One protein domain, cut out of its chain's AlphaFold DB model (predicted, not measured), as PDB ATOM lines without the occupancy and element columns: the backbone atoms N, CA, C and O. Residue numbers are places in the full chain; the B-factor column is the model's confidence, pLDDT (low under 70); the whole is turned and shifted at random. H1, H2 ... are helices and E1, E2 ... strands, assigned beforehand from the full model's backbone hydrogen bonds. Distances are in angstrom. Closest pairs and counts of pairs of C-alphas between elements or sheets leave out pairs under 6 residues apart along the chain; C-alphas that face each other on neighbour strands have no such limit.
ATOM      1  N   THR A   7     -14.762  27.308 100.274       89.69
ATOM      2  CA  THR A   7     -15.465  26.060  99.957       89.69
ATOM      3  C   THR A   7     -16.396  25.705 101.107       89.69
ATOM      4  O   THR A   7     -15.949  25.472 102.227       89.69
ATOM      5  N   VAL A   8     -17.697  25.661 100.837       91.38
ATOM      6  CA  VAL A   8     -18.713  25.251 101.810       91.38
ATOM      7  C   VAL A   8     -19.062  23.801 101.530       91.38
ATOM      8  O   VAL A   8     -19.635  23.499 100.486       91.38
ATOM      9  N   ILE A   9     -18.721  22.895 102.444       90.81
ATOM     10  CA  ILE A   9     -19.094  21.485 102.322       90.81
ATOM     11  C   ILE A   9     -20.393  21.240 103.075       90.81
ATOM     12  O   ILE A   9     -20.471  21.475 104.277       90.81
ATOM     13  N   THR A  10     -21.410  20.744 102.375       91.44
ATOM     14  CA  THR A  10     -22.679  20.325 102.983       91.44
ATOM     15  C   THR A  10     -22.793  18.816 102.884       91.44
ATOM     16  O   THR A  10     -22.749  18.260 101.788       91.44
ATOM     17  N   ARG A  11     -22.943  18.132 104.020       89.88
ATOM     18  CA  ARG A  11     -23.182  16.686 104.022       89.88
ATOM     19  C   ARG A  11     -24.619  16.403 103.621       89.88
ATOM     20  O   ARG A  11     -25.544  16.929 104.234       89.88
ATOM     21  N   VAL A  12     -24.796  15.557 102.619       93.88
ATOM     22  CA  VAL A  12     -26.103  15.103 102.153       93.88
ATOM     23  C   VAL A  12     -26.216  13.623 102.471       93.88
ATOM     24  O   VAL A  12     -25.443  12.804 101.974       93.88
ATOM     25  N   ARG A  13     -27.175  13.275 103.326       94.44
ATOM     26  CA  ARG A  13     -27.393  11.902 103.773       94.44
ATOM     27  C   ARG A  13     -28.692  11.357 103.178       94.44
ATOM     28  O   ARG A  13     -29.762  11.881 103.499       94.44
ATOM     29  N   PRO A  14     -28.636  10.307 102.343       96.62
ATOM     30  CA  PRO A  14     -29.843   9.688 101.818       96.62
ATOM     31  C   PRO A  14     -30.576   8.936 102.933       96.62
ATOM     32  O   PRO A  14     -29.989   8.136 103.663       96.62
ATOM     33  N   VAL A  15     -31.877   9.173 103.051       97.31
ATOM     34  CA  VAL A  15     -32.753   8.538 104.035       97.31
ATOM     35  C   VAL A  15     -33.939   7.905 103.332       97.31
ATOM     36  O   VAL A  15     -34.565   8.520 102.476       97.31
ATOM     37  N   SER A  16     -34.246   6.669 103.707       98.00
ATOM     38  CA  SER A  16     -35.421   5.942 103.236       98.00
ATOM     39  C   SER A  16     -36.345   5.663 104.413       98.00
ATOM     40  O   SER A  16     -35.947   5.049 105.405       98.00
ATOM     41  N   VAL A  17     -37.576   6.156 104.335       98.25
ATOM     42  CA  VAL A  17     -38.599   5.986 105.362       98.25
ATOM     43  C   VAL A  17     -39.511   4.833 104.963       98.25
ATOM     44  O   VAL A  17     -40.251   4.935 103.985       98.25
ATOM     45  N   ARG A  18     -39.474   3.753 105.744       98.19
ATOM     46  CA  ARG A  18     -40.313   2.566 105.559       98.19
ATOM     47  C   ARG A  18     -41.562   2.648 106.404       98.19
ATOM     48  O   ARG A  18     -41.469   2.851 107.614       98.19
ATOM     49  N   PHE A  19     -42.721   2.455 105.800       98.19
ATOM     50  CA  PHE A  19     -43.992   2.519 106.515       98.19
ATOM     51  C   PHE A  19     -44.356   1.147 107.075       98.19
ATOM     52  O   PHE A  19     -44.065   0.118 106.473       98.19
ATOM     53  N   THR A  20     -44.985   1.121 108.249       96.62
ATOM     54  CA  THR A  20     -45.511  -0.131 108.823       96.62
ATOM     55  C   THR A  20     -46.666  -0.709 108.010       96.62
ATOM     56  O   THR A  20     -46.926  -1.904 108.078       96.62
ATOM     57  N   ASP A  21     -47.369   0.140 107.263       95.69
ATOM     58  CA  ASP A  21     -48.433  -0.262 106.352       95.69
ATOM     59  C   ASP A  21     -47.834  -0.600 104.982       95.69
ATOM     60  O   ASP A  21     -47.327   0.279 104.283       95.69
ATOM     61  N   ALA A  22     -47.908  -1.878 104.603       94.06
ATOM     62  CA  ALA A  22     -47.362  -2.395 103.350       94.06
ATOM     63  C   ALA A  22     -48.050  -1.826 102.095       94.06
ATOM     64  O   ALA A  22     -47.506  -1.941 100.997       94.06
ATOM     65  N   SER A  23     -49.234  -1.214 102.230       96.19
ATOM     66  CA  SER A  23     -49.914  -0.551 101.109       96.19
ATOM     67  C   SER A  23     -49.230   0.753 100.688       96.19
ATOM     68  O   SER A  23     -49.475   1.262  99.590       96.19
ATOM     69  N   ILE A  24     -48.363   1.296 101.543       96.81
ATOM     70  CA  ILE A  24     -47.715   2.578 101.327       96.81
ATOM     71  C   ILE A  24     -46.254   2.338 100.937       96.81
ATOM     72  O   ILE A  24     -45.494   1.727 101.678       96.81
ATOM     73  N   GLN A  25     -45.853   2.850  99.771       97.12
ATOM     74  CA  GLN A  25     -44.485   2.720  99.249       97.12
ATOM     75  C   GLN A  25     -43.444   3.324 100.207       97.12
ATOM     76  O   GLN A  25     -43.782   4.155 101.036       97.12
ATOM     77  N   ASP A  26     -42.160   3.013 100.081       97.56
ATOM     78  CA  ASP A  26     -41.121   3.687 100.882       97.56
ATOM     79  C   ASP A  26     -40.945   5.155 100.436       97.56
ATOM     80  O   ASP A  26     -41.196   5.494  99.279       97.56
ATOM     81  N   PHE A  27     -40.612   6.064 101.359       97.75
ATOM     82  CA  PHE A  27     -40.381   7.489 101.068       97.75
ATOM     83  C   PHE A  27     -38.891   7.807 101.148       97.75
ATOM     84  O   PHE A  27     -38.310   7.769 102.230       97.75
ATOM     85  N   ASP A  28     -38.286   8.151 100.016       97.62
ATOM     86  CA  ASP A  28     -36.885   8.554  99.955       97.62
ATOM     87  C   ASP A  28     -36.746  10.077 100.049       97.62
ATOM     88  O   ASP A  28     -37.453  10.830  99.380       97.62
ATOM     89  N   ALA A  29     -35.809  10.527 100.878       96.31
ATOM     90  CA  ALA A  29     -35.462  11.928 101.056       96.31
ATOM     91  C   ALA A  29     -33.953  12.093 101.254       96.31
ATOM     92  O   ALA A  29     -33.258  11.180 101.698       96.31
ATOM     93  N   GLU A  30     -33.443  13.280 100.955       95.69
ATOM     94  CA  GLU A  30     -32.059  13.657 101.223       95.69
ATOM     95  C   GLU A  30     -32.040  14.642 102.389       95.69
ATOM     96  O   GLU A  30     -32.610  15.729 102.297       95.69
ATOM     97  N   LEU A  31     -31.412  14.253 103.499       94.38
ATOM     98  CA  LEU A  31     -31.223  15.147 104.633       94.38
ATOM     99  C   LEU A  31     -29.941  15.948 104.443       94.38
ATOM    100  O   LEU A  31     -28.871  15.374 104.230       94.38
ATOM    101  N   ARG A  32     -30.043  17.271 104.565       92.38
ATOM    102  CA  ARG A  32     -28.898  18.182 104.513       92.38
ATOM    103  C   ARG A  32     -28.418  18.463 105.935       92.38
ATOM    104  O   ARG A  32     -29.194  18.860 106.800       92.38
ATOM    105  N   GLY A  33     -27.149  18.168 106.193       88.75
ATOM    106  CA  GLY A  33     -26.482  18.497 107.446       88.75
ATOM    107  C   GLY A  33     -26.042  19.951 107.493       88.75
ATOM    108  O   GLY A  33     -26.050  20.650 106.481       88.75
ATOM    109  N   LYS A  34     -25.612  20.394 108.676       89.00
ATOM    110  CA  LYS A  34     -25.055  21.735 108.851       89.00
ATOM    111  C   LYS A  34     -23.861  21.928 107.903       89.00
ATOM    112  O   LYS A  34     -22.960  21.082 107.918       89.00
ATOM    113  N   PRO A  35     -23.822  23.003 107.099       89.44
ATOM    114  CA  PRO A  35     -22.672  23.284 106.253       89.44
ATOM    115  C   PRO A  35     -21.422  23.510 107.112       89.44
ATOM    116  O   PRO A  35     -21.456  24.223 108.118       89.44
ATOM    117  N   SER A  36     -20.309  22.910 106.702       87.81
ATOM    118  CA  SER A  36     -18.979  23.161 107.254       87.81
ATOM    119  C   SER A  36     -18.175  24.004 106.272       87.81
ATOM    120  O   SER A  36     -18.033  23.632 105.105       87.81
ATOM    121  N   LEU A  37     -17.640  25.128 106.742       89.19
ATOM    122  CA  LEU A  37     -16.741  25.972 105.964       89.19
ATOM    123  C   LEU A  37     -15.337  25.357 105.999       89.19
ATOM    124  O   LEU A  37     -14.826  25.036 107.072       89.19
ATOM    125  N   LEU A  38     -14.733  25.151 104.831       84.81
ATOM    126  CA  LEU A  38     -13.344  24.727 104.703       84.81
ATOM    127  C   LEU A  38     -12.535  25.881 104.131       84.81
ATOM    128  O   LEU A  38     -12.756  26.312 102.995       84.81
ATOM    129  N   ASP A  39     -11.570  26.345 104.921       77.94
ATOM    130  CA  ASP A  39     -10.594  27.325 104.471       77.94
ATOM    131  C   ASP A  39      -9.794  26.732 103.308       77.94
ATOM    132  O   ASP A  39      -9.202  25.651 103.415       77.94
ATOM    133  N   GLY A  40      -9.786  27.447 102.179       67.81
ATOM    134  CA  GLY A  40      -9.252  26.977 100.895       67.81
ATOM    135  C   GLY A  40      -7.792  26.512 100.924       67.81
ATOM    136  O   GLY A  40      -7.376  25.786 100.025       67.81
ATOM    137  N   ASN A  41      -7.037  26.840 101.976       69.69
ATOM    138  CA  ASN A  41      -5.654  26.397 102.155       69.69
ATOM    139  C   ASN A  41      -5.529  24.899 102.502       69.69
ATOM    140  O   ASN A  41      -4.488  24.316 102.228       69.69
ATOM    141  N   ASN A  42      -6.575  24.259 103.046       59.06
ATOM    142  CA  ASN A  42      -6.561  22.833 103.431       59.06
ATOM    143  C   ASN A  42      -7.342  21.919 102.466       59.06
ATOM    144  O   ASN A  42      -7.260  20.691 102.549       59.06
ATOM    145  N   ALA A  43      -8.121  22.492 101.543       54.62
ATOM    146  CA  ALA A  43      -9.010  21.724 100.669       54.62
ATOM    147  C   ALA A  43      -8.251  20.835  99.661       54.62
ATOM    148  O   ALA A  43      -8.758  19.777  99.287       54.62
ATOM    149  N   ALA A  44      -7.033  21.222  99.262       59.22
ATOM    150  CA  ALA A  44      -6.205  20.440  98.342       59.22
ATOM    151  C   ALA A  44      -5.752  19.088  98.935       59.22
ATOM    152  O   ALA A  44      -5.630  18.118  98.192       59.22
ATOM    153  N   ASP A  45      -5.598  18.997 100.261       56.16
ATOM    154  CA  ASP A  45      -5.117  17.782 100.936       56.16
ATOM    155  C   ASP A  45      -6.238  16.817 101.355       56.16
ATOM    156  O   ASP A  45      -5.970  15.655 101.643       56.16
ATOM    157  N   ILE A  80     -16.880  39.306 107.291       70.75
ATOM    158  CA  ILE A  80     -17.269  38.189 108.178       70.75
ATOM    159  C   ILE A  80     -18.804  38.108 108.345       70.75
ATOM    160  O   ILE A  80     -19.375  37.032 108.498       70.75
ATOM    161  N   GLU A  81     -19.483  39.252 108.249       77.62
ATOM    162  CA  GLU A  81     -20.941  39.381 108.320       77.62
ATOM    163  C   GLU A  81     -21.672  38.659 107.172       77.62
ATOM    164  O   GLU A  81     -22.669  37.979 107.420       77.62
ATOM    165  N   ASP A  82     -21.157  38.737 105.937       79.69
ATOM    166  CA  ASP A  82     -21.743  38.053 104.776       79.69
ATOM    167  C   ASP A  82     -21.629  36.519 104.906       79.69
ATOM    168  O   ASP A  82     -22.506  35.787 104.442       79.69
ATOM    169  N   GLU A  83     -20.558  36.020 105.534       76.50
ATOM    170  CA  GLU A  83     -20.340  34.585 105.765       76.50
ATOM    171  C   GLU A  83     -21.294  34.030 106.830       76.50
ATOM    172  O   GLU A  83     -21.886  32.962 106.639       76.50
ATOM    173  N   GLU A  84     -21.493  34.760 107.932       78.62
ATOM    174  CA  GLU A  84     -22.438  34.362 108.978       78.62
ATOM    175  C   GLU A  84     -23.885  34.341 108.479       78.62
ATOM    176  O   GLU A  84     -24.645  33.446 108.859       78.62
ATOM    177  N   GLU A  85     -24.286  35.293 107.635       82.31
ATOM    178  CA  GLU A  85     -25.646  35.334 107.092       82.31
ATOM    179  C   GLU A  85     -25.917  34.149 106.156       82.31
ATOM    180  O   GLU A  85     -26.956  33.493 106.270       82.31
ATOM    181  N   LEU A  86     -24.947  33.795 105.308       77.06
ATOM    182  CA  LEU A  86     -25.024  32.623 104.431       77.06
ATOM    183  C   LEU A  86     -25.093  31.316 105.235       77.06
ATOM    184  O   LEU A  86     -25.895  30.430 104.930       77.06
ATOM    185  N   LEU A  87     -24.291  31.204 106.299       74.88
ATOM    186  CA  LEU A  87     -24.332  30.058 107.204       74.88
ATOM    187  C   LEU A  87     -25.644  29.985 107.988       74.88
ATOM    188  O   LEU A  87     -26.127  28.881 108.220       74.88
ATOM    189  N   ARG A  88     -26.244  31.117 108.380       76.06
ATOM    190  CA  ARG A  88     -27.562  31.143 109.038       76.06
ATOM    191  C   ARG A  88     -28.666  30.683 108.094       76.06
ATOM    192  O   ARG A  88     -29.432  29.808 108.484       76.06
ATOM    193  N   GLN A  89     -28.696  31.184 106.858       75.12
ATOM    194  CA  GLN A  89     -29.687  30.768 105.857       75.12
ATOM    195  C   GLN A  89     -29.607  29.263 105.563       75.12
ATOM    196  O   GLN A  89     -30.633  28.593 105.494       75.12
ATOM    197  N   LEU A  90     -28.396  28.708 105.459       69.38
ATOM    198  CA  LEU A  90     -28.197  27.270 105.246       69.38
ATOM    199  C   LEU A  90     -28.412  26.425 106.521       69.38
ATOM    200  O   LEU A  90     -28.786  25.260 106.427       69.38
ATOM    201  N   ALA A  91     -28.172  26.976 107.717       66.00
ATOM    202  CA  ALA A  91     -28.368  26.271 108.989       66.00
ATOM    203  C   ALA A  91     -29.832  26.254 109.459       66.00
ATOM    204  O   ALA A  91     -30.219  25.352 110.205       66.00
ATOM    205  N   GLU A  92     -30.655  27.214 109.033       67.12
ATOM    206  CA  GLU A  92     -32.106  27.187 109.268       67.12
ATOM    207  C   GLU A  92     -32.798  26.023 108.543       67.12
ATOM    208  O   GLU A  92     -33.891  25.613 108.936       67.12
ATOM    209  N   GLU A  93     -32.134  25.432 107.549       68.56
ATOM    210  CA  GLU A  93     -32.635  24.286 106.793       68.56
ATOM    211  C   GLU A  93     -32.374  22.930 107.476       68.56
ATOM    212  O   GLU A  93     -32.680  21.879 106.910       68.56
ATOM    213  N   GLU A  94     -31.831  22.915 108.702       74.88
ATOM    214  CA  GLU A  94     -31.691  21.665 109.448       74.88
ATOM    215  C   GLU A  94     -33.062  21.002 109.655       74.88
ATOM    216  O   GLU A  94     -33.953  21.518 110.338       74.88
ATOM    217  N   ASP A  95     -33.206  19.798 109.100       83.44
ATOM    218  CA  ASP A  95     -34.440  19.027 109.175       83.44
ATOM    219  C   ASP A  95     -34.701  18.535 110.606       83.44
ATOM    220  O   ASP A  95     -34.242  17.482 111.062       83.44
ATOM    221  N   ILE A  96     -35.476  19.328 111.342       93.81
ATOM    222  CA  ILE A  96     -36.106  18.921 112.594       93.81
ATOM    223  C   ILE A  96     -37.147  17.839 112.275       93.81
ATOM    224  O   ILE A  96     -37.880  17.944 111.289       93.81
ATOM    225  N   VAL A  97     -37.282  16.824 113.133       95.69
ATOM    226  CA  VAL A  97     -38.240  15.712 112.963       95.69
ATOM    227  C   VAL A  97     -39.656  16.200 112.634       95.69
ATOM    228  O   VAL A  97     -40.315  15.616 111.776       95.69
ATOM    229  N   ARG A  98     -40.116  17.294 113.254       94.19
ATOM    230  CA  ARG A  98     -41.402  17.935 112.929       94.19
ATOM    231  C   ARG A  98     -41.515  18.347 111.455       94.19
ATOM    232  O   ARG A  98     -42.498  18.008 110.803       94.19
ATOM    233  N   ILE A  99     -40.505  19.048 110.935       94.00
ATOM    234  CA  ILE A  99     -40.448  19.504 109.536       94.00
ATOM    235  C   ILE A  99     -40.366  18.288 108.613       94.00
ATOM    236  O   ILE A  99     -41.082  18.211 107.619       94.00
ATOM    237  N   PHE A 100     -39.577  17.281 108.986       96.06
ATOM    238  CA  PHE A 100     -39.463  16.045 108.221       96.06
ATOM    239  C   PHE A 100     -40.792  15.270 108.144       96.06
ATOM    240  O   PHE A 100     -41.192  14.825 107.070       96.06
ATOM    241  N   LYS A 101     -41.556  15.187 109.244       96.62
ATOM    242  CA  LYS A 101     -42.928  14.640 109.234       96.62
ATOM    243  C   LYS A 101     -43.859  15.453 108.335       96.62
ATOM    244  O   LYS A 101     -44.679  14.870 107.631       96.62
ATOM    245  N   GLN A 102     -43.732  16.779 108.329       95.06
ATOM    246  CA  GLN A 102     -44.504  17.644 107.438       95.06
ATOM    247  C   GLN A 102     -44.143  17.408 105.963       95.06
ATOM    248  O   GLN A 102     -45.051  17.296 105.142       95.06
ATOM    249  N   LYS A 103     -42.856  17.226 105.635       95.81
ATOM    250  CA  LYS A 103     -42.392  16.832 104.292       95.81
ATOM    251  C   LYS A 103     -42.999  15.492 103.861       95.81
ATOM    252  O   LYS A 103     -43.517  15.395 102.750       95.81
ATOM    253  N   ILE A 104     -43.033  14.493 104.751       96.94
ATOM    254  CA  ILE A 104     -43.687  13.198 104.486       96.94
ATOM    255  C   ILE A 104     -45.181  13.388 104.177       96.94
ATOM    256  O   ILE A 104     -45.684  12.813 103.214       96.94
ATOM    257  N   ARG A 105     -45.893  14.213 104.958       96.12
ATOM    258  CA  ARG A 105     -47.322  14.509 104.734       96.12
ATOM    259  C   ARG A 105     -47.572  15.273 103.435       96.12
ATOM    260  O   ARG A 105     -48.536  14.973 102.740       96.12
ATOM    261  N   ALA A 106     -46.709  16.227 103.092       96.12
ATOM    262  CA  ALA A 106     -46.807  16.988 101.850       96.12
ATOM    263  C   ALA A 106     -46.600  16.091 100.621       96.12
ATOM    264  O   ALA A 106     -47.344  16.188  99.650       96.12
ATOM    265  N   ALA A 107     -45.639  15.166 100.693       97.12
ATOM    266  CA  ALA A 107     -45.419  14.173  99.648       97.12
ATOM    267  C   ALA A 107     -46.552  13.135  99.567       97.12
ATOM    268  O   ALA A 107     -46.739  12.506  98.525       97.12
ATOM    269  N   ARG A 108     -47.291  12.918 100.666       96.94
ATOM    270  CA  ARG A 108     -48.308  11.863 100.785       96.94
ATOM    271  C   ARG A 108     -49.578  12.362 101.460       96.94
ATOM    272  O   ARG A 108     -49.753  12.171 102.668       96.94
ATOM    273  N   PRO A 109     -50.519  12.907 100.672       95.88
ATOM    274  CA  PRO A 109     -51.771  13.441 101.196       95.88
ATOM    275  C   PRO A 109     -52.619  12.422 101.973       95.88
ATOM    276  O   PRO A 109     -53.325  12.809 102.898       95.88
ATOM    277  N   SER A 110     -52.513  11.118 101.675       96.12
ATOM    278  CA  SER A 110     -53.202  10.056 102.434       96.12
ATOM    279  C   SER A 110     -52.777   9.980 103.904       96.12
ATOM    280  O   SER A 110     -53.532   9.496 104.742       96.12
ATOM    281  N   LEU A 111     -51.584  10.483 104.229       96.69
ATOM    282  CA  LEU A 111     -51.034  10.538 105.580       96.69
ATOM    283  C   LEU A 111     -51.187  11.918 106.230       96.69
ATOM    284  O   LEU A 111     -50.776  12.084 107.379       96.69
ATOM    285  N   ALA A 112     -51.758  12.907 105.531       95.25
ATOM    286  CA  ALA A 112     -51.838  14.289 106.012       95.25
ATOM    287  C   ALA A 112     -52.530  14.386 107.376       95.25
ATOM    288  O   ALA A 112     -52.046  15.075 108.273       95.25
ATOM    289  N   ARG A 113     -53.605  13.614 107.542       95.88
ATOM    290  CA  ARG A 113     -54.413  13.583 108.759       95.88
ATOM    291  C   ARG A 113     -53.957  12.530 109.753       95.88
ATOM    292  O   ARG A 113     -54.579  12.392 110.784       95.88
ATOM    293  N   ARG A 114     -52.891  11.767 109.493       96.81
ATOM    294  CA  ARG A 114     -52.482  10.665 110.377       96.81
ATOM    295  C   ARG A 114     -51.340  11.036 111.304       96.81
ATOM    296  O   ARG A 114     -50.424  11.801 110.963       96.81
ATOM    297  N   ARG A 115     -51.364  10.448 112.500       96.62
ATOM    298  CA  ARG A 115     -50.275  10.595 113.465       96.62
ATOM    299  C   ARG A 115     -49.069   9.776 113.008       96.62
ATOM    300  O   ARG A 115     -49.134   8.557 112.931       96.62
ATOM    301  N   LEU A 116     -47.945  10.436 112.734       97.69
ATOM    302  CA  LEU A 116     -46.709   9.771 112.312       97.69
ATOM    303  C   LEU A 116     -45.736   9.663 113.490       97.69
ATOM    304  O   LEU A 116     -45.406  10.674 114.123       97.69
ATOM    305  N   ARG A 117     -45.230   8.455 113.762       97.88
ATOM    306  CA  ARG A 117     -44.111   8.242 114.694       97.88
ATOM    307  C   ARG A 117     -42.931   7.671 113.920       97.88
ATOM    308  O   ARG A 117     -43.061   6.643 113.263       97.88
ATOM    309  N   LEU A 118     -41.796   8.357 113.990       98.12
ATOM    310  CA  LEU A 118     -40.557   7.906 113.363       98.12
ATOM    311  C   LEU A 118     -39.762   7.105 114.386       98.12
ATOM    312  O   LEU A 118     -39.623   7.537 115.527       98.12
ATOM    313  N   ILE A 119     -39.268   5.950 113.976       97.88
ATOM    314  CA  ILE A 119     -38.565   4.978 114.801       97.88
ATOM    315  C   ILE A 119     -37.252   4.654 114.094       97.88
ATOM    316  O   ILE A 119     -37.242   4.221 112.944       97.88
ATOM    317  N   HIS A 120     -36.134   4.862 114.778       97.31
ATOM    318  CA  HIS A 120     -34.816   4.498 114.267       97.31
ATOM    319  C   HIS A 120     -34.002   3.845 115.383       97.31
ATOM    320  O   HIS A 120     -33.981   4.345 116.507       97.31
ATOM    321  N   ALA A 121     -33.370   2.705 115.085       94.69
ATOM    322  CA  ALA A 121     -32.631   1.893 116.059       94.69
ATOM    323  C   ALA A 121     -33.432   1.600 117.353       94.69
ATOM    324  O   ALA A 121     -32.916   1.725 118.460       94.69
ATOM    325  N   GLY A 122     -34.725   1.272 117.212       95.12
ATOM    326  CA  GLY A 122     -35.624   0.974 118.336       95.12
ATOM    327  C   GLY A 122     -36.089   2.191 119.148       95.12
ATOM    328  O   GLY A 122     -36.798   2.023 120.134       95.12
ATOM    329  N   ARG A 123     -35.725   3.416 118.746       95.81
ATOM    330  CA  ARG A 123     -36.054   4.654 119.470       95.81
ATOM    331  C   ARG A 123     -37.062   5.494 118.705       95.81
ATOM    332  O   ARG A 123     -36.876   5.748 117.516       95.81
ATOM    333  N   ILE A 124     -38.104   5.960 119.397       97.06
ATOM    334  CA  ILE A 124     -39.088   6.894 118.837       97.06
ATOM    335  C   ILE A 124     -38.488   8.304 118.827       97.06
ATOM    336  O   ILE A 124     -38.104   8.844 119.863       97.06
ATOM    337  N   LEU A 125     -38.445   8.917 117.651       97.44
ATOM    338  CA  LEU A 125     -37.945  10.270 117.453       97.44
ATOM    339  C   LEU A 125     -39.018  11.306 117.804       97.44
ATOM    340  O   LEU A 125     -40.099  11.341 117.205       97.44
ATOM    341  N   LYS A 126     -38.691  12.170 118.770       96.88
ATOM    342  CA  LYS A 126     -39.522  13.305 119.188       96.88
ATOM    343  C   LYS A 126     -39.411  14.459 118.187       96.88
ATOM    344  O   LYS A 126     -38.370  14.666 117.571       96.88
ATOM    345  N   ASP A 127     -40.467  15.260 118.094       94.75
ATOM    346  CA  ASP A 127     -40.607  16.321 117.087       94.75
ATOM    347  C   ASP A 127     -39.561  17.435 117.178       94.75
ATOM    348  O   ASP A 127     -39.286  18.074 116.172       94.75
ATOM    349  N   GLY A 128     -38.956  17.662 118.346       94.12
ATOM    350  CA  GLY A 128     -37.929  18.691 118.546       94.12
ATOM    351  C   GLY A 128     -36.495  18.263 118.216       94.12
ATOM    352  O   GLY A 128     -35.588  19.078 118.371       94.12
ATOM    353  N   ILE A 129     -36.270  17.010 117.809       95.00
ATOM    354  CA  ILE A 129     -34.925  16.479 117.550       95.00
ATOM    355  C   ILE A 129     -34.456  16.909 116.155       95.00
ATOM    356  O   ILE A 129     -35.198  16.796 115.178       95.00
ATOM    357  N   LYS A 130     -33.209  17.377 116.061       94.50
ATOM    358  CA  LYS A 130     -32.516  17.641 114.794       94.50
ATOM    359  C   LYS A 130     -32.058  16.316 114.193       94.50
ATOM    360  O   LYS A 130     -31.206  15.647 114.779       94.50
ATOM    361  N   LEU A 131     -32.630  15.923 113.056       94.12
ATOM    362  CA  LEU A 131     -32.498  14.553 112.560       94.12
ATOM    363  C   LEU A 131     -31.055  14.214 112.165       94.12
ATOM    364  O   LEU A 131     -30.549  13.177 112.576       94.12
ATOM    365  N   VAL A 132     -30.367  15.107 111.447       93.00
ATOM    366  CA  VAL A 132     -28.981  14.863 111.004       93.00
ATOM    367  C   VAL A 132     -28.009  14.800 112.179       93.00
ATOM    368  O   VAL A 132     -27.273  13.828 112.306       93.00
ATOM    369  N   SER A 133     -28.064  15.778 113.087       92.44
ATOM    370  CA  SER A 133     -27.208  15.793 114.282       92.44
ATOM    371  C   SER A 133     -27.410  14.548 115.153       92.44
ATOM    372  O   SER A 133     -26.445  13.991 115.678       92.44
ATOM    373  N   TRP A 134     -28.653  14.075 115.274       94.81
ATOM    374  CA  TRP A 134     -28.958  12.853 116.010       94.81
ATOM    375  C   TRP A 134     -28.415  11.593 115.320       94.81
ATOM    376  O   TRP A 134     -27.849  10.729 115.990       94.81
ATOM    377  N   LEU A 135     -28.534  11.498 113.990       94.69
ATOM    378  CA  LEU A 135     -27.971  10.390 113.212       94.69
ATOM    379  C   LEU A 135     -26.437  10.353 113.294       94.69
ATOM    380  O   LEU A 135     -25.868   9.288 113.513       94.69
ATOM    381  N   ASP A 136     -25.772  11.507 113.215       92.38
ATOM    382  CA  ASP A 136     -24.313  11.600 113.358       92.38
ATOM    383  C   ASP A 136     -23.841  11.194 114.767       92.38
ATOM    384  O   ASP A 136     -22.808  10.534 114.922       92.38
ATOM    385  N   SER A 137     -24.608  11.540 115.809       93.56
ATOM    386  CA  SER A 137     -24.335  11.109 117.186       93.56
ATOM    387  C   SER A 137     -24.458   9.589 117.342       93.56
ATOM    388  O   SER A 137     -23.594   8.961 117.962       93.56
ATOM    389  N   LEU A 138     -25.481   8.980 116.733       93.19
ATOM    390  CA  LEU A 138     -25.647   7.527 116.734       93.19
ATOM    391  C   LEU A 138     -24.520   6.803 116.002       93.19
ATOM    392  O   LEU A 138     -24.004   5.817 116.528       93.19
ATOM    393  N   ASP A 139     -24.111   7.286 114.831       91.75
ATOM    394  CA  ASP A 139     -23.008   6.671 114.085       91.75
ATOM    395  C   ASP A 139     -21.686   6.794 114.836       91.75
ATOM    396  O   ASP A 139     -20.892   5.853 114.867       91.75
ATOM    397  N   SER A 140     -21.467   7.937 115.490       92.75
ATOM    398  CA  SER A 140     -20.305   8.154 116.352       92.75
ATOM    399  C   SER A 140     -20.292   7.159 117.514       92.75
ATOM    400  O   SER A 140     -19.262   6.536 117.777       92.75
ATOM    401  N   HIS A 141     -21.441   6.944 118.163       92.50
ATOM    402  CA  HIS A 141     -21.577   5.976 119.251       92.50
ATOM    403  C   HIS A 141     -21.383   4.535 118.765       92.50
ATOM    404  O   HIS A 141     -20.653   3.767 119.390       92.50
ATOM    405  N   ARG A 142     -21.982   4.165 117.629       91.62
ATOM    406  CA  ARG A 142     -21.814   2.841 117.017       91.62
ATOM    407  C   ARG A 142     -20.357   2.584 116.646       91.62
ATOM    408  O   ARG A 142     -19.803   1.558 117.023       91.62
ATOM    409  N   SER A 143     -19.706   3.553 116.008       91.06
ATOM    410  CA  SER A 143     -18.288   3.469 115.648       91.06
ATOM    411  C   SER A 143     -17.388   3.376 116.885       91.06
ATOM    412  O   SER A 143     -16.365   2.694 116.867       91.06
ATOM    413  N   ALA A 144     -17.726   4.067 117.977       91.31
ATOM    414  CA  ALA A 144     -16.992   3.966 119.238       91.31
ATOM    415  C   ALA A 144     -17.178   2.589 119.896       91.31
ATOM    416  O   ALA A 144     -16.198   1.990 120.343       91.31
ATOM    417  N   GLN A 145     -18.406   2.067 119.897       91.38
ATOM    418  CA  GLN A 145     -18.740   0.747 120.425       91.38
ATOM    419  C   GLN A 145     -18.055  -0.370 119.630       91.38
ATOM    420  O   GLN A 145     -17.459  -1.260 120.228       91.38
ATOM    421  N   GLU A 146     -18.052  -0.293 118.298       91.38
ATOM    422  CA  GLU A 146     -17.336  -1.236 117.432       91.38
ATOM    423  C   GLU A 146     -15.824  -1.193 117.692       91.38
ATOM    424  O   GLU A 146     -15.184  -2.234 117.812       91.38
ATOM    425  N   ARG A 147     -15.234  -0.006 117.895       90.44
ATOM    426  CA  ARG A 147     -13.819   0.111 118.300       90.44
ATOM    427  C   ARG A 147     -13.546  -0.445 119.696       90.44
ATOM    428  O   ARG A 147     -12.437  -0.909 119.948       90.44
ATOM    429  N   ALA A 148     -14.491  -0.358 120.627       89.56
ATOM    430  CA  ALA A 148     -14.345  -0.953 121.955       89.56
ATOM    431  C   ALA A 148     -14.432  -2.487 121.886       89.56
ATOM    432  O   ALA A 148     -13.564  -3.165 122.431       89.56
ATOM    433  N   ALA A 149     -15.399  -3.022 121.137       87.75
ATOM    434  CA  ALA A 149     -15.559  -4.458 120.910       87.75
ATOM    435  C   ALA A 149     -14.370  -5.065 120.145       87.75
ATOM    436  O   ALA A 149     -13.857  -6.117 120.512       87.75
ATOM    437  N   ASN A 150     -13.856  -4.375 119.126       87.44
ATOM    438  CA  ASN A 150     -12.664  -4.825 118.403       87.44
ATOM    439  C   ASN A 150     -11.403  -4.773 119.278       87.44
ATOM    440  O   ASN A 150     -10.493  -5.578 119.102       87.44
ATOM    441  N   ARG A 151     -11.337  -3.848 120.244       83.31
ATOM    442  CA  ARG A 151     -10.234  -3.809 121.212       83.31
ATOM    443  C   ARG A 151     -10.308  -4.957 122.213       83.31
ATOM    444  O   ARG A 151      -9.272  -5.552 122.487       83.31
ATOM    445  N   SER A 152     -11.489  -5.305 122.726       78.62
ATOM    446  CA  SER A 152     -11.616  -6.436 123.655       78.62
ATOM    447  C   SER A 152     -11.313  -7.776 122.979       78.62
ATOM    448  O   SER A 152     -10.622  -8.608 123.566       78.62
ATOM    449  N   THR A 153     -11.727  -7.969 121.723       77.75
ATOM    450  CA  THR A 153     -11.378  -9.179 120.959       77.75
ATOM    451  C   THR A 153      -9.888  -9.239 120.631       77.75
ATOM    452  O   THR A 153      -9.268 -10.285 120.817       77.75
ATOM    453  N   ALA A 154      -9.274  -8.121 120.232       73.62
ATOM    454  CA  ALA A 154      -7.834  -8.061 119.984       73.62
ATOM    455  C   ALA A 154      -7.004  -8.342 121.250       73.62
ATOM    456  O   ALA A 154      -6.004  -9.055 121.173       73.62
ATOM    457  N   LEU A 155      -7.421  -7.835 122.416       74.94
ATOM    458  CA  LEU A 155      -6.756  -8.117 123.693       74.94
ATOM    459  C   LEU A 155      -6.929  -9.580 124.119       74.94
ATOM    460  O   LEU A 155      -5.947 -10.196 124.516       74.94
ATOM    461  N   SER A 156      -8.117 -10.168 123.948       70.12
ATOM    462  CA  SER A 156      -8.348 -11.590 124.247       70.12
ATOM    463  C   SER A 156      -7.493 -12.517 123.370       70.12
ATOM    464  O   SER A 156      -6.857 -13.450 123.867       70.12
ATOM    465  N   ILE A 157      -7.394 -12.220 122.069       73.62
ATOM    466  CA  ILE A 157      -6.515 -12.956 121.147       73.62
ATOM    467  C   ILE A 157      -5.041 -12.731 121.518       73.62
ATOM    468  O   ILE A 157      -4.248 -13.675 121.532       73.62
ATOM    469  N   GLY A 158      -4.676 -11.493 121.862       71.06
ATOM    470  CA  GLY A 158      -3.329 -11.118 122.281       71.06
ATOM    471  C   GLY A 158      -2.881 -11.808 123.569       71.06
ATOM    472  O   GLY A 158      -1.741 -12.262 123.641       71.06
ATOM    473  N   GLU A 159      -3.755 -11.953 124.563       72.50
ATOM    474  CA  GLU A 159      -3.467 -12.665 125.813       72.50
ATOM    475  C   GLU A 159      -3.294 -14.167 125.594       72.50
ATOM    476  O   GLU A 159      -2.327 -14.745 126.095       72.50
ATOM    477  N   GLY A 160      -4.149 -14.790 124.776       69.31
ATOM    478  CA  GLY A 160      -3.987 -16.194 124.390       69.31
ATOM    479  C   GLY A 160      -2.664 -16.444 123.658       69.31
ATOM    480  O   GLY A 160      -1.929 -17.382 123.982       69.31
ATOM    481  N   ALA A 161      -2.305 -15.559 122.724       68.44
ATOM    482  CA  ALA A 161      -1.033 -15.624 122.009       68.44
ATOM    483  C   ALA A 161       0.169 -15.363 122.934       68.44
ATOM    484  O   ALA A 161       1.182 -16.058 122.845       68.44
ATOM    485  N   ARG A 162       0.066 -14.406 123.863       72.44
ATOM    486  CA  ARG A 162       1.136 -14.074 124.814       72.44
ATOM    487  C   ARG A 162       1.352 -15.181 125.841       72.44
ATOM    488  O   ARG A 162       2.500 -15.471 126.160       72.44
ATOM    489  N   ALA A 163       0.292 -15.845 126.300       72.19
ATOM    490  CA  ALA A 163       0.387 -17.025 127.157       72.19
ATOM    491  C   ALA A 163       1.051 -18.203 126.423       72.19
ATOM    492  O   ALA A 163       1.944 -18.854 126.972       72.19
ATOM    493  N   ALA A 164       0.689 -18.435 125.156       68.44
ATOM    494  CA  ALA A 164       1.316 -19.465 124.328       68.44
ATOM    495  C   ALA A 164       2.808 -19.178 124.063       68.44
ATOM    496  O   ALA A 164       3.645 -20.075 124.177       68.44
ATOM    497  N   LEU A 165       3.160 -17.922 123.768       74.88
ATOM    498  CA  LEU A 165       4.546 -17.495 123.549       74.88
ATOM    499  C   LEU A 165       5.370 -17.485 124.844       74.88
ATOM    500  O   LEU A 165       6.534 -17.881 124.821       74.88
ATOM    501  N   GLY A 166       4.775 -17.100 125.976       74.81
ATOM    502  CA  GLY A 166       5.401 -17.184 127.299       74.81
ATOM    503  C   GLY A 166       5.752 -18.625 127.668       74.81
ATOM    504  O   GLY A 166       6.886 -18.904 128.050       74.81
ATOM    505  N   GLY A 167       4.836 -19.570 127.423       73.62
ATOM    506  CA  GLY A 167       5.104 -20.998 127.611       73.62
ATOM    507  C   GLY A 167       6.234 -21.535 126.723       73.62
ATOM    508  O   GLY A 167       7.009 -22.387 127.160       73.62
ATOM    509  N   LEU A 168       6.369 -21.018 125.496       66.62
ATOM    510  CA  LEU A 168       7.464 -21.363 124.582       66.62
ATOM    511  C   LEU A 168       8.809 -20.787 125.041       66.62
ATOM    512  O   LEU A 168       9.826 -21.479 124.983       66.62
ATOM    513  N   ARG A 169       8.814 -19.544 125.531       76.88
ATOM    514  CA  ARG A 169      10.012 -18.886 126.060       76.88
ATOM    515  C   ARG A 169      10.528 -19.581 127.321       76.88
ATOM    516  O   ARG A 169      11.710 -19.907 127.383       76.88
ATOM    517  N   ASP A 170       9.646 -19.921 128.256       74.94
ATOM    518  CA  ASP A 170      10.013 -20.670 129.466       74.94
ATOM    519  C   ASP A 170      10.496 -22.098 129.152       74.94
ATOM    520  O   ASP A 170      11.218 -22.715 129.940       74.94
ATOM    521  N   ALA A 171      10.071 -22.682 128.028       67.44
ATOM    522  CA  ALA A 171      10.581 -23.969 127.557       67.44
ATOM    523  C   ALA A 171      11.982 -23.837 126.933       67.44
ATOM    524  O   ALA A 171      12.832 -24.698 127.169       67.44
ATOM    525  N   ALA A 172      12.237 -22.749 126.200       69.44
ATOM    526  CA  ALA A 172      13.540 -22.440 125.613       69.44
ATOM    527  C   ALA A 172      14.598 -22.098 126.676       69.44
ATOM    528  O   ALA A 172      15.711 -22.617 126.619       69.44
ATOM    529  N   GLU A 173      14.250 -21.298 127.692       75.00
ATOM    530  CA  GLU A 173      15.172 -20.927 128.781       75.00
ATOM    531  C   GLU A 173      15.549 -22.130 129.668       75.00
ATOM    532  O   GLU A 173      16.637 -22.170 130.239       75.00
ATOM    533  N   ARG A 174      14.710 -23.174 129.716       75.81
ATOM    534  CA  ARG A 174      15.015 -24.433 130.420       75.81
ATOM    535  C   ARG A 174      15.926 -25.390 129.644       75.81
ATOM    536  O   ARG A 174      16.156 -26.504 130.111       75.81
ATOM    537  N   GLY A 175      16.441 -24.990 128.477       56.22
ATOM    538  CA  GLY A 175      17.392 -25.793 127.700       56.22
ATOM    539  C   GLY A 175      16.839 -27.152 127.263       56.22
ATOM    540  O   GLY A 175      17.603 -28.064 126.945       56.22
ATOM    541  N   ALA A 176      15.513 -27.316 127.262       58.25
ATOM    542  CA  ALA A 176      14.885 -28.527 126.777       58.25
ATOM    543  C   ALA A 176      15.042 -28.543 125.255       58.25
ATOM    544  O   ALA A 176      14.399 -27.759 124.559       58.25
ATOM    545  N   ALA A 177      15.900 -29.427 124.739       51.00
ATOM    546  CA  ALA A 177      15.913 -29.755 123.320       51.00
ATOM    547  C   ALA A 177      14.462 -30.041 122.912       51.00
ATOM    548  O   ALA A 177      13.836 -30.947 123.470       51.00
ATOM    549  N   VAL A 258     -19.868  25.649  96.739       90.06
ATOM    550  CA  VAL A 258     -20.620  24.682  97.552       90.06
ATOM    551  C   VAL A 258     -20.318  23.274  97.037       90.06
ATOM    552  O   VAL A 258     -20.492  22.999  95.852       90.06
ATOM    553  N   VAL A 259     -19.828  22.394  97.907       93.44
ATOM    554  CA  VAL A 259     -19.543  20.984  97.606       93.44
ATOM    555  C   VAL A 259     -20.473  20.121  98.451       93.44
ATOM    556  O   VAL A 259     -20.498  20.231  99.674       93.44
ATOM    557  N   GLU A 260     -21.251  19.258  97.809       93.62
ATOM    558  CA  GLU A 260     -22.100  18.296  98.513       93.62
ATOM    559  C   GLU A 260     -21.321  17.002  98.770       93.62
ATOM    560  O   GLU A 260     -20.881  16.334  97.834       93.62
ATOM    561  N   ASP A 261     -21.163  16.632 100.038       92.62
ATOM    562  CA  ASP A 261     -20.566  15.360 100.444       92.62
ATOM    563  C   ASP A 261     -21.668  14.305 100.622       92.62
ATOM    564  O   ASP A 261     -22.437  14.349 101.584       92.62
ATOM    565  N   ARG A 262     -21.748  13.366  99.673       93.75
ATOM    566  CA  ARG A 262     -22.717  12.252  99.640       93.75
ATOM    567  C   ARG A 262     -22.118  10.924 100.116       93.75
ATOM    568  O   ARG A 262     -22.652   9.864  99.802       93.75
ATOM    569  N   SER A 263     -20.992  10.957 100.832       89.62
ATOM    570  CA  SER A 263     -20.289   9.745 101.284       89.62
ATOM    571  C   SER A 263     -21.021   8.959 102.381       89.62
ATOM    572  O   SER A 263     -20.667   7.812 102.651       89.62
ATOM    573  N   ALA A 264     -22.040   9.549 103.013       90.56
ATOM    574  CA  ALA A 264     -22.774   8.917 104.102       90.56
ATOM    575  C   ALA A 264     -23.633   7.729 103.625       90.56
ATOM    576  O   ALA A 264     -24.305   7.788 102.593       90.56
ATOM    577  N   GLU A 265     -23.653   6.657 104.421       93.50
ATOM    578  CA  GLU A 265     -24.495   5.485 104.170       93.50
ATOM    579  C   GLU A 265     -25.989   5.849 104.226       93.50
ATOM    580  O   GLU A 265     -26.421   6.714 104.996       93.50
ATOM    581  N   ARG A 266     -26.799   5.164 103.405       95.69
ATOM    582  CA  ARG A 266     -28.256   5.317 103.423       95.69
ATOM    583  C   ARG A 266     -28.831   4.843 104.752       95.69
ATOM    584  O   ARG A 266     -28.670   3.685 105.129       95.69
ATOM    585  N   VAL A 267     -29.591   5.718 105.404       96.56
ATOM    586  CA  VAL A 267     -30.266   5.413 106.670       96.56
ATOM    587  C   VAL A 267     -31.707   4.986 106.415       96.56
ATOM    588  O   VAL A 267     -32.426   5.628 105.650       96.56
ATOM    589  N   TYR A 268     -32.150   3.925 107.090       97.56
ATOM    590  CA  TYR A 268     -33.533   3.453 107.036       97.56
ATOM    591  C   TYR A 268     -34.271   3.832 108.316       97.56
ATOM    592  O   TYR A 268     -33.906   3.378 109.397       97.56
ATOM    593  N   ILE A 269     -35.323   4.638 108.197       97.94
ATOM    594  CA  ILE A 269     -36.175   5.039 109.323       97.94
ATOM    595  C   ILE A 269     -37.514   4.322 109.189       97.94
ATOM    596  O   ILE A 269     -38.158   4.394 108.148       97.94
ATOM    597  N   GLN A 270     -37.966   3.652 110.240       98.25
ATOM    598  CA  GLN A 270     -39.302   3.073 110.267       98.25
ATOM    599  C   GLN A 270     -40.317   4.151 110.666       98.25
ATOM    600  O   GLN A 270     -40.089   4.925 111.589       98.25
ATOM    601  N   CYS A 271     -41.452   4.220 109.985       98.31
ATOM    602  CA  CYS A 271     -42.538   5.144 110.275       98.31
ATOM    603  C   CYS A 271     -43.797   4.347 110.606       98.31
ATOM    604  O   CYS A 271     -44.385   3.706 109.734       98.31
ATOM    605  N   SER A 272     -44.206   4.380 111.875       98.00
ATOM    606  CA  SER A 272     -45.493   3.823 112.283       98.00
ATOM    607  C   SER A 272     -46.591   4.855 112.074       98.00
ATOM    608  O   SER A 272     -46.459   6.010 112.505       98.00
ATOM    609  N   ILE A 273     -47.683   4.415 111.465       97.81
ATOM    610  CA  ILE A 273     -48.866   5.229 111.200       97.81
ATOM    611  C   ILE A 273     -49.870   4.965 112.323       97.81
ATOM    612  O   ILE A 273     -50.264   3.825 112.543       97.81
ATOM    613  N   GLY A 274     -50.227   6.011 113.060       96.00
ATOM    614  CA  GLY A 274     -51.271   5.979 114.080       96.00
ATOM    615  C   GLY A 274     -52.617   6.461 113.548       96.00
ATOM    616  O   GLY A 274     -52.805   6.606 112.338       96.00
ATOM    617  N   ASP A 275     -53.519   6.740 114.485       96.88
ATOM    618  CA  ASP A 275     -54.891   7.167 114.210       96.88
ATOM    619  C   ASP A 275     -54.970   8.505 113.458       96.88
ATOM    620  O   ASP A 275     -54.003   9.284 113.390       96.88
ATOM    621  N   ASP A 276     -56.150   8.756 112.889       96.25
ATOM    622  CA  ASP A 276     -56.489  10.034 112.276       96.25
ATOM    623  C   ASP A 276     -56.538  11.119 113.373       96.25
ATOM    624  O   ASP A 276     -57.241  11.000 114.375       96.25
ATOM    625  N   MET A 277     -55.745  12.170 113.192       93.81
ATOM    626  CA  MET A 277     -55.677  13.359 114.030       93.81
ATOM    627  C   MET A 277     -56.913  14.219 113.787       93.81
ATOM    628  O   MET A 277     -57.407  14.366 112.664       93.81
ATOM    629  N   THR A 278     -57.409  14.825 114.858       95.88
ATOM    630  CA  THR A 278     -58.455  15.841 114.742       95.88
ATOM    631  C   THR A 278     -57.897  17.090 114.041       95.88
ATOM    632  O   THR A 278     -56.699  17.361 114.123       95.88
ATOM    633  N   PRO A 279     -58.728  17.894 113.353       92.56
ATOM    634  CA  PRO A 279     -58.253  19.115 112.692       92.56
ATOM    635  C   PRO A 279     -57.621  20.129 113.667       92.56
ATOM    636  O   PRO A 279     -56.783  20.930 113.260       92.56
ATOM    637  N   GLU A 280     -57.990  20.087 114.951       92.44
ATOM    638  CA  GLU A 280     -57.368  20.894 116.007       92.44
ATOM    639  C   GLU A 280     -55.947  20.402 116.330       92.44
ATOM    640  O   GLU A 280     -55.006  21.196 116.323       92.44
ATOM    641  N   GLU A 281     -55.755  19.089 116.489       90.31
ATOM    642  CA  GLU A 281     -54.425  18.484 116.653       90.31
ATOM    643  C   GLU A 281     -53.545  18.654 115.404       90.31
ATOM    644  O   GLU A 281     -52.330  18.821 115.516       90.31
ATOM    645  N   GLU A 282     -54.130  18.630 114.201       88.19
ATOM    646  CA  GLU A 282     -53.422  18.936 112.953       88.19
ATOM    647  C   GLU A 282     -52.891  20.377 112.958       88.19
ATOM    648  O   GLU A 282     -51.747  20.620 112.563       88.19
ATOM    649  N   ALA A 283     -53.706  21.333 113.417       88.94
ATOM    650  CA  ALA A 283     -53.303  22.727 113.538       88.94
ATOM    651  C   ALA A 283     -52.199  22.901 114.592       88.94
ATOM    652  O   ALA A 283     -51.219  23.598 114.329       88.94
ATOM    653  N   GLU A 284     -52.304  22.224 115.739       88.00
ATOM    654  CA  GLU A 284     -51.275  22.245 116.783       88.00
ATOM    655  C   GLU A 284     -49.954  21.623 116.301       88.00
ATOM    656  O   GLU A 284     -48.886  22.211 116.474       88.00
ATOM    657  N   ALA A 285     -50.011  20.478 115.614       82.88
ATOM    658  CA  ALA A 285     -48.829  19.803 115.078       82.88
ATOM    659  C   ALA A 285     -48.108  20.633 113.998       82.88
ATOM    660  O   ALA A 285     -46.880  20.559 113.864       82.88
ATOM    661  N   ASN A 286     -48.860  21.427 113.232       81.81
ATOM    662  CA  ASN A 286     -48.323  22.298 112.189       81.81
ATOM    663  C   ASN A 286     -47.930  23.692 112.705       81.81
ATOM    664  O   ASN A 286     -47.173  24.395 112.030       81.81
ATOM    665  N   ALA A 287     -48.379  24.097 113.897       81.88
ATOM    666  CA  ALA A 287     -48.080  25.413 114.444       81.88
ATOM    667  C   ALA A 287     -46.560  25.601 114.645       81.88
ATOM    668  O   ALA A 287     -45.872  24.709 115.158       81.88
ATOM    669  N   PRO A 288     -45.983  26.751 114.249       74.38
ATOM    670  CA  PRO A 288     -44.588  27.053 114.537       74.38
ATOM    671  C   PRO A 288     -44.364  27.073 116.056       74.38
ATOM    672  O   PRO A 288     -45.176  27.594 116.817       74.38
ATOM    673  N   ARG A 289     -43.235  26.515 116.514       55.25
ATOM    674  CA  ARG A 289     -42.910  26.331 117.945       55.25
ATOM    675  C   ARG A 289     -42.962  27.637 118.758       55.25
ATOM    676  O   ARG A 289     -43.256  27.595 119.949       55.25
ATOM    677  N   ALA A 290     -42.738  28.784 118.110       53.31
ATOM    678  CA  ALA A 290     -42.889  30.108 118.716       53.31
ATOM    679  C   ALA A 290     -44.335  30.406 119.172       53.31
ATOM    680  O   ALA A 290     -44.533  31.102 120.163       53.31
ATOM    681  N   SER A 291     -45.346  29.838 118.508       49.88
ATOM    682  CA  SER A 291     -46.764  30.024 118.846       49.88
ATOM    683  C   SER A 291     -47.271  29.026 119.893       49.88
ATOM    684  O   SER A 291     -48.137  29.379 120.691       49.88
ATOM    685  N   ALA A 292     -46.709  27.813 119.955       49.12
ATOM    686  CA  ALA A 292     -47.120  26.787 120.922       49.12
ATOM    687  C   ALA A 292     -46.799  27.175 122.381       49.12
ATOM    688  O   ALA A 292     -47.615  26.970 123.278       49.12
ATOM    689  N   LEU A 293     -45.651  27.825 122.621       47.62
ATOM    690  CA  LEU A 293     -45.305  28.358 123.947       47.62
ATOM    691  C   LEU A 293     -46.244  29.499 124.383       47.62
ATOM    692  O   LEU A 293     -46.545  29.620 125.567       47.62
TER     693      LEU A 293
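What this domain is: This is residues 7 to 45, 80 to 177 and 258 to 293 of the 579 residues of an uncharacterized protein of Tilletia walkeri (UniProt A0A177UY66). A strongly twisted sheet curls round one helix, H2, to make a small body, and the very long helix H3 sticks out of it as an arm; residues 139 to 177, of which 139 to 173 belong to H3, stand free. Strand E1 runs through the sheet, with E2 and E3 on one side and E6 and E7 on the other, and E7 joins E1 to E4, beside which E5 pairs. The printed part has 173 residues with five named helices and seven named strands; along the chain come E1, E2 and E3, then H1 and H2, then E4 and E5, then H3, then E6 and E7, and last H4 and H5; the class is mixed, helices and strands, and the sheet is branched, with E1 parallel to E6 and E7 and antiparallel to E2 and E3, and E4 antiparallel to E5 and E7. The whole is extended, with a radius of gyration of the C-alphas of 25.0 A and spans of 89 by 48 by 32 A.

How they stand to each other: E1, residues 7 to 19, has staggered pairing. Antiparallel on one side are E3, residues 36 to 38 (N 9 and O 36, 2.8 A), and E2, residues 27 to 32, with which it forms a hairpin (N 15 and O 29, 2.8 A). Parallel on the other side are E6, residues 258 to 261 (N 10 and O 259, 2.9 A), and E7, residues 267 to 276 (N 18 and O 269, 2.8 A). E4, residues 114 to 120, is antiparallel to E7 (N 119 and O 270, 2.7 A) and forms a hairpin with E5, residues 123 to 125 (N 125 and O 118, 2.8 A). The sheet curls round H2, residues 97 to 107; the closest C-alphas of H2 and E4 are those of Lys 101 and Leu 116, 6.9 A apart. H3, residues 131 to 173, only grazes the sheet, with residues 131 to 138; it is close to H2 but not clearly touching, the closest C-alphas being those of Val 97 and Leu 131, 5.9 A. H1, residues 80 to 91, only grazes the sheet, and H4, residues 279 to 286, is only just on it, with 5 pairs of C-alphas within 10 A. H5, residues 289 to 293, is not on it. In H1, H2, H3 and H4 every O i to N i+4 pair is within hydrogen-bond range; in H5 0 of 1 is, with 1 of 2 O i to N i+3 pairs.

Where its parts are: E1 spans 37.6 A from C-alpha 7 at (-15.465, 26.060, 99.957), and E7 27.2 A. H3 spans 61.6 A, ending at C-alpha 173 at (15.172, -20.927, 128.781). H5 ends at C-alpha 293, (-45.305, 28.358, 123.947).

The domain as a whole: The C-alphas farthest apart are those of Ala 177 and Pro 279, 89.5 A. Residues 46 to 79 and 178 to 257 are not printed; the C-alpha gaps are 24.8 A and 70.4 A. Of the links printed whole, none is long. Mean pLDDT of the printed part is 86.0; 24 residues are under 70, among them 40 to 45 and 289 to 293.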